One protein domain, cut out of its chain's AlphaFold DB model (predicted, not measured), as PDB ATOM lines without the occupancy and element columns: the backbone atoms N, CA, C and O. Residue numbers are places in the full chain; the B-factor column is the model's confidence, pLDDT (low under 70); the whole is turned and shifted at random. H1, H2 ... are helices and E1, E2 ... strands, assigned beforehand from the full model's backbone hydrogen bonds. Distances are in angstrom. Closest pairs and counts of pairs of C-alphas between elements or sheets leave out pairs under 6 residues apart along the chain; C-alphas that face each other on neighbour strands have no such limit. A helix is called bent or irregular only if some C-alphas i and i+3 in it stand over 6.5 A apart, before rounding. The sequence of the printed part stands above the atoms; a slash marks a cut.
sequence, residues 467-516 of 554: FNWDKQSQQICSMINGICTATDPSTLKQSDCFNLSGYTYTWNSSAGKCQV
ATOM      1  N   PHE A 467      -7.652  30.768  73.301       84.44
ATOM      2  CA  PHE A 467      -6.275  31.203  73.090       84.44
ATOM      3  C   PHE A 467      -5.568  30.308  72.074       84.44
ATOM      4  O   PHE A 467      -5.672  29.082  72.128       84.44
ATOM      5  N   ASN A 468      -4.791  30.927  71.193       84.62
ATOM      6  CA  ASN A 468      -3.851  30.208  70.349       84.62
ATOM      7  C   ASN A 468      -2.684  29.664  71.185       84.62
ATOM      8  O   ASN A 468      -2.551  29.929  72.384       84.62
ATOM      9  N   TRP A 469      -1.814  28.896  70.529       83.69
ATOM     10  CA  TRP A 469      -0.666  28.256  71.167       83.69
ATOM     11  C   TRP A 469       0.223  29.231  71.963       83.69
ATOM     12  O   TRP A 469       0.667  28.902  73.060       83.69
ATOM     13  N   ASP A 470       0.424  30.445  71.445       78.31
ATOM     14  CA  ASP A 470       1.235  31.502  72.067       78.31
ATOM     15  C   ASP A 470       0.646  32.076  73.373       78.31
ATOM     16  O   ASP A 470       1.337  32.805  74.084       78.31
ATOM     17  N   LYS A 471      -0.622  31.766  73.695       76.50
ATOM     18  CA  LYS A 471      -1.418  32.354  74.790       76.50
ATOM     19  C   LYS A 471      -1.532  33.886  74.765       76.50
ATOM     20  O   LYS A 471      -1.975  34.486  75.743       76.50
ATOM     21  N   GLN A 472      -1.159  34.523  73.662       73.75
ATOM     22  CA  GLN A 472      -1.204  35.971  73.459       73.75
ATOM     23  C   GLN A 472      -2.275  36.353  72.442       73.75
ATOM     24  O   GLN A 472      -2.988  37.338  72.639       73.75
ATOM     25  N   SER A 473      -2.422  35.562  71.382       80.38
ATOM     26  CA  SER A 473      -3.452  35.736  70.370       80.38
ATOM     27  C   SER A 473      -4.663  34.847  70.665       80.38
ATOM     28  O   SER A 473      -4.557  33.780  71.276       80.38
ATOM     29  N   GLN A 474      -5.850  35.312  70.275       85.25
ATOM     30  CA  GLN A 474      -7.105  34.583  70.449       85.25
ATOM     31  C   GLN A 474      -7.718  34.283  69.088       85.25
ATOM     32  O   GLN A 474      -7.787  35.155  68.221       85.25
ATOM     33  N   GLN A 475      -8.214  33.062  68.926       89.88
ATOM     34  CA  GLN A 475      -9.130  32.729  67.852       89.88
ATOM     35  C   GLN A 475     -10.538  33.134  68.285       89.88
ATOM     36  O   GLN A 475     -11.078  32.607  69.256       89.88
ATOM     37  N   ILE A 476     -11.137  34.072  67.554       91.12
ATOM     38  CA  ILE A 476     -12.516  34.512  67.776       91.12
ATOM     39  C   ILE A 476     -13.443  33.654  66.918       91.12
ATOM     40  O   ILE A 476     -13.184  33.431  65.731       91.12
ATOM     41  N   CYS A 477     -14.516  33.168  67.532       92.50
ATOM     42  CA  CYS A 477     -15.469  32.252  66.922       92.50
ATOM     43  C   CYS A 477     -16.885  32.777  67.116       92.50
ATOM     44  O   CYS A 477     -17.198  33.256  68.200       92.50
ATOM     45  N   SER A 478     -17.743  32.661  66.103       90.75
ATOM     46  CA  SER A 478     -19.170  32.975  66.217       90.75
ATOM     47  C   SER A 478     -20.023  31.930  65.497       90.75
ATOM     48  O   SER A 478     -19.535  31.193  64.638       90.75
ATOM     49  N   MET A 479     -21.295  31.820  65.886       89.94
ATOM     50  CA  MET A 479     -22.239  30.904  65.243       89.94
ATOM     51  C   MET A 479     -22.822  31.551  63.992       89.94
ATOM     52  O   MET A 479     -23.644  32.463  64.082       89.94
ATOM     53  N   ILE A 480     -22.453  31.029  62.825       87.69
ATOM     54  CA  ILE A 480     -22.989  31.458  61.533       87.69
ATOM     55  C   ILE A 480     -23.741  30.277  60.923       87.69
ATOM     56  O   ILE A 480     -23.160  29.229  60.651       87.69
ATOM     57  N   ASN A 481     -25.055  30.429  60.732       88.12
ATOM     58  CA  ASN A 481     -25.932  29.394  60.164       88.12
ATOM     59  C   ASN A 481     -25.823  28.025  60.869       88.12
ATOM     60  O   ASN A 481     -25.832  26.980  60.225       88.12
ATOM     61  N   GLY A 482     -25.695  28.027  62.200       85.44
ATOM     62  CA  GLY A 482     -25.578  26.799  62.994       85.44
ATOM     63  C   GLY A 482     -24.179  26.171  63.014       85.44
ATOM     64  O   GLY A 482     -23.991  25.151  63.670       85.44
ATOM     65  N   ILE A 483     -23.193  26.776  62.345       91.69
ATOM     66  CA  ILE A 483     -21.805  26.308  62.310       91.69
ATOM     67  C   ILE A 483     -20.932  27.303  63.077       91.69
ATOM     68  O   ILE A 483     -21.016  28.511  62.862       91.69
ATOM     69  N   CYS A 484     -20.083  26.799  63.974       93.44
ATOM     70  CA  CYS A 484     -19.128  27.635  64.694       93.44
ATOM     71  C   CYS A 484     -17.919  27.940  63.807       93.44
ATOM     72  O   CYS A 484     -17.117  27.049  63.515       93.44
ATOM     73  N   THR A 485     -17.785  29.191  63.377       94.38
ATOM     74  CA  THR A 485     -16.782  29.609  62.396       94.38
ATOM     75  C   THR A 485     -15.852  30.675  62.954       94.38
ATOM     76  O   THR A 485     -16.234  31.512  63.777       94.38
ATOM     77  N   ALA A 486     -14.602  30.652  62.480       93.81
ATOM     78  CA  ALA A 486     -13.656  31.735  62.716       93.81
ATOM     79  C   ALA A 486     -14.256  33.032  62.178       93.81
ATOM     80  O   ALA A 486     -14.709  33.082  61.036       93.81
ATOM     81  N   THR A 487     -14.311  34.051  63.026       92.31
ATOM     82  CA  THR A 487     -15.002  35.300  62.712       92.31
ATOM     83  C   THR A 487     -14.051  36.459  62.905       92.31
ATOM     84  O   THR A 487     -13.424  36.579  63.958       92.31
ATOM     85  N   ASP A 488     -13.955  37.315  61.890       89.38
ATOM     86  CA  ASP A 488     -13.266  38.589  62.025       89.38
ATOM     87  C   ASP A 488     -14.054  39.446  63.025       89.38
ATOM     88  O   ASP A 488     -15.237  39.716  62.773       89.38
ATOM     89  N   PRO A 489     -13.446  39.882  64.143       87.50
ATOM     90  CA  PRO A 489     -14.136  40.693  65.130       87.50
ATOM     91  C   PRO A 489     -14.814  41.927  64.542       87.50
ATOM     92  O   PRO A 489     -15.870  42.288  65.043       87.50
ATOM     93  N   SER A 490     -14.291  42.530  63.467       87.69
ATOM     94  CA  SER A 490     -14.906  43.682  62.797       87.69
ATOM     95  C   SER A 490     -16.295  43.394  62.212       87.69
ATOM     96  O   SER A 490     -17.108  44.309  62.084       87.69
ATOM     97  N   THR A 491     -16.594  42.128  61.916       89.56
ATOM     98  CA  THR A 491     -17.868  41.675  61.333       89.56
ATOM     99  C   THR A 491     -18.898  41.219  62.369       89.56
ATOM    100  O   THR A 491     -20.035  40.908  62.008       89.56
ATOM    101  N   LEU A 492     -18.528  41.178  63.655       89.44
ATOM    102  CA  LEU A 492     -19.446  40.808  64.733       89.44
ATOM    103  C   LEU A 492     -20.598  41.808  64.834       89.44
ATOM    104  O   LEU A 492     -20.431  42.992  64.564       89.44
ATOM    105  N   LYS A 493     -21.770  41.341  65.272       88.31
ATOM    106  CA  LYS A 493     -22.931  42.202  65.539       88.31
ATOM    107  C   LYS A 493     -22.723  43.015  66.818       88.31
ATOM    108  O   LYS A 493     -21.922  42.644  67.670       88.31
ATOM    109  N   GLN A 494     -23.510  44.074  67.004       84.38
ATOM    110  CA  GLN A 494     -23.440  44.944  68.185       84.38
ATOM    111  C   GLN A 494     -23.451  44.190  69.526       84.38
ATOM    112  O   GLN A 494     -22.614  44.478  70.379       84.38
ATOM    113  N   SER A 495     -24.359  43.222  69.700       83.25
ATOM    114  CA  SER A 495     -24.486  42.408  70.925       83.25
ATOM    115  C   SER A 495     -23.250  41.559  71.222       83.25
ATOM    116  O   SER A 495     -22.929  41.264  72.370       83.25
ATOM    117  N   ASP A 496     -22.555  41.176  70.160       84.94
ATOM    118  CA  ASP A 496     -21.512  40.161  70.157       84.94
ATOM    119  C   ASP A 496     -20.126  40.801  70.212       84.94
ATOM    120  O   ASP A 496     -19.171  40.218  70.720       84.94
ATOM    121  N   CYS A 497     -20.042  42.040  69.733       84.31
ATOM    122  CA  CYS A 497     -18.829  42.799  69.513       84.31
ATOM    123  C   CYS A 497     -17.869  42.783  70.698       84.31
ATOM    124  O   CYS A 497     -16.689  42.483  70.545       84.31
ATOM    125  N   PHE A 498     -18.382  43.083  71.889       80.75
ATOM    126  CA  PHE A 498     -17.561  43.207  73.086       80.75
ATOM    127  C   PHE A 498     -17.222  41.839  73.689       80.75
ATOM    128  O   PHE A 498     -16.063  41.545  73.982       80.75
ATOM    129  N   ASN A 499     -18.222  40.968  73.814       79.69
ATOM    130  CA  ASN A 499     -18.088  39.698  74.524       79.69
ATOM    131  C   ASN A 499     -17.342  38.634  73.702       79.69
ATOM    132  O   ASN A 499     -16.442  37.965  74.216       79.69
ATOM    133  N   LEU A 500     -17.664  38.480  72.413       83.81
ATOM    134  CA  LEU A 500     -17.029  37.472  71.554       83.81
ATOM    135  C   LEU A 500     -15.611  37.873  71.142       83.81
ATOM    136  O   LEU A 500     -14.764  36.996  70.993       83.81
ATOM    137  N   SER A 501     -15.309  39.175  71.073       83.25
ATOM    138  CA  SER A 501     -13.940  39.656  70.839       83.25
ATOM    139  C   SER A 501     -13.020  39.569  72.061       83.25
ATOM    140  O   SER A 501     -11.856  39.964  71.988       83.25
ATOM    141  N   GLY A 502     -13.526  39.104  73.208       77.19
ATOM    142  CA  GLY A 502     -12.750  39.087  74.445       77.19
ATOM    143  C   GLY A 502     -12.358  40.482  74.913       77.19
ATOM    144  O   GLY A 502     -11.252  40.666  75.415       77.19
ATOM    145  N   TYR A 503     -13.262  41.450  74.735       81.50
ATOM    146  CA  TYR A 503     -13.115  42.836  75.183       81.50
ATOM    147  C   TYR A 503     -12.030  43.627  74.442       81.50
ATOM    148  O   TYR A 503     -11.562  44.662  74.922       81.50
ATOM    149  N   THR A 504     -11.621  43.150  73.264       76.38
ATOM    150  CA  THR A 504     -10.620  43.823  72.422       76.38
ATOM    151  C   THR A 504     -11.245  44.710  71.340       76.38
ATOM    152  O   THR A 504     -10.534  45.513  70.734       76.38
ATOM    153  N   TYR A 505     -12.567  44.610  71.128       85.62
ATOM    154  CA  TYR A 505     -13.341  45.416  70.179       85.62
ATOM    155  C   TYR A 505     -14.613  45.989  70.819       85.62
ATOM    156  O   TYR A 505     -15.235  45.354  71.671       85.62
ATOM    157  N   THR A 506     -15.039  47.164  70.355       85.69
ATOM    158  CA  THR A 506     -16.317  47.808  70.710       85.69
ATOM    159  C   THR A 506     -17.118  48.155  69.460       85.69
ATOM    160  O   THR A 506     -16.553  48.386  68.388       85.69
ATOM    161  N   TRP A 507     -18.447  48.202  69.588       87.38
ATOM    162  CA  TRP A 507     -19.331  48.516  68.468       87.38
ATOM    163  C   TRP A 507     -19.277  50.007  68.131       87.38
ATOM    164  O   TRP A 507     -19.604  50.842  68.974       87.38
ATOM    165  N   ASN A 508     -18.911  50.347  66.895       84.00
ATOM    166  CA  ASN A 508     -19.038  51.706  66.384       84.00
ATOM    167  C   ASN A 508     -20.370  51.838  65.633       84.00
ATOM    168  O   ASN A 508     -20.525  51.328  64.523       84.00
ATOM    169  N   SER A 509     -21.319  52.562  66.230       82.62
ATOM    170  CA  SER A 509     -22.650  52.793  65.656       82.62
ATOM    171  C   SER A 509     -22.627  53.612  64.364       82.62
ATOM    172  O   SER A 509     -23.475  53.401  63.505       82.62
ATOM    173  N   SER A 510     -21.650  54.508  64.197       80.25
ATOM    174  CA  SER A 510     -21.513  55.349  62.998       80.25
ATOM    175  C   SER A 510     -20.961  54.567  61.807       80.25
ATOM    176  O   SER A 510     -21.354  54.808  60.670       80.25
ATOM    177  N   ALA A 511     -20.063  53.612  62.060       82.94
ATOM    178  CA  ALA A 511     -19.477  52.754  61.033       82.94
ATOM    179  C   ALA A 511     -20.250  51.437  60.823       82.94
ATOM    180  O   ALA A 511     -19.913  50.683  59.912       82.94
ATOM    181  N   GLY A 512     -21.239  51.141  61.675       87.56
ATOM    182  CA  GLY A 512     -22.035  49.912  61.622       87.56
ATOM    183  C   GLY A 512     -21.206  48.635  61.777       87.56
ATOM    184  O   GLY A 512     -21.563  47.607  61.205       87.56
ATOM    185  N   LYS A 513     -20.073  48.705  62.485       90.88
ATOM    186  CA  LYS A 513     -19.133  47.588  62.622       90.88
ATOM    187  C   LYS A 513     -18.353  47.645  63.926       90.88
ATOM    188  O   LYS A 513     -18.203  48.704  64.542       90.88
ATOM    189  N   CYS A 514     -17.803  46.507  64.317       87.94
ATOM    190  CA  CYS A 514     -16.860  46.438  65.419       87.94
ATOM    191  C   CYS A 514     -15.522  47.050  65.029       87.94
ATOM    192  O   CYS A 514     -15.007  46.844  63.929       87.94
ATOM    193  N   GLN A 515     -14.938  47.795  65.952       86.88
ATOM    194  CA  GLN A 515     -13.609  48.360  65.794       86.88
ATOM    195  C   GLN A 515     -12.769  47.969  66.993       86.88
ATOM    196  O   GLN A 515     -13.304  47.807  68.091       86.88
ATOM    197  N   VAL A 516     -11.463  47.805  66.763       81.38
ATOM    198  CA  VAL A 516     -10.500  47.619  67.850       81.38
ATOM    199  C   VAL A 516     -10.766  48.720  68.863       81.38
ATOM    200  O   VAL A 516     -10.978  49.868  68.458       81.38
TER     201      VAL A 516
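What this domain is: This is residues 467 to 516 of the 554 residues of an uncharacterized protein of Paramecium tetraurelia (UniProt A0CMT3). Two small two-stranded hairpins, E1 with E2 and E3 with E4, lie apart from each other, and one short helix, H1, packs on the second hairpin, mainly on E3. Ahead of the first hairpin the printed part begins with a loop whose residues 468 to 473 stick out free at one end of the longest axis; the turn after E3 lies toward the other end. The printed part has 50 residues with one named helix and four named strands, in the order E1, E2, H1, E3, E4; each sheet has two antiparallel strands. The class is mixed, helices and strands, though under half of the residues are in named elements. The whole is compact, with a radius of gyration of the C-alphas of 11.1 A, and flat, spanning 35 by 26 by 13 A.

How they stand to each other: E1, residues 477 to 480, and E2, residues 483 to 486, form a hairpin, antiparallel with 139 degrees between their directions. N 478 and O 485 are within hydrogen-bond range at 3.0 A, and N 480 and O 483 at 2.9 A. H1, residues 494 to 500, comes nearest to E1 with the C-alphas of Leu 500 and Cys 477, 7.2 A apart. H1 is irregular, with C-alphas 495 and 498 7.3 A apart. In its backbone 1 of 3 O i to N i+4 pairs and 1 of 4 O i to N i+3 pairs are within hydrogen-bond range. E3, residues 505 to 508, and E4, residues 513 to 516, form the second hairpin, antiparallel at 138 degrees, with N 506 and O 515 at 2.9 A and N 508 and O 513 at 3.0 A, both within hydrogen-bond range. The closest C-alphas of H1 and E3 are those of Phe 498 and Thr 506, 5.3 A apart; those of H1 and E4 are Cys 497 and Cys 514, 5.8 A apart. E1 and E2 are each apart from E3 and E4.

Where its parts are: E1 begins at C-alpha 477, at (-15.469, 32.252, 66.922), and is 9.3 A long; E2 is 9.8 A long. H1 begins at C-alpha 494, at (-23.440, 44.944, 68.185), and is 10.4 A long. E3 measures 9.3 A and E4 10.1 A, ending at C-alpha 516, at (-10.500, 47.619, 67.850).

The domain as a whole: The two C-alphas farthest apart, those of Trp 469 and Ser 510, are 35.1 A from each other. The links E1 to E2, H1 to E3 and E3 to E4 are tight, and E2 to H1 is short. The printed part has no cut. Its mean pLDDT is 85.6, and no printed residue is under 70.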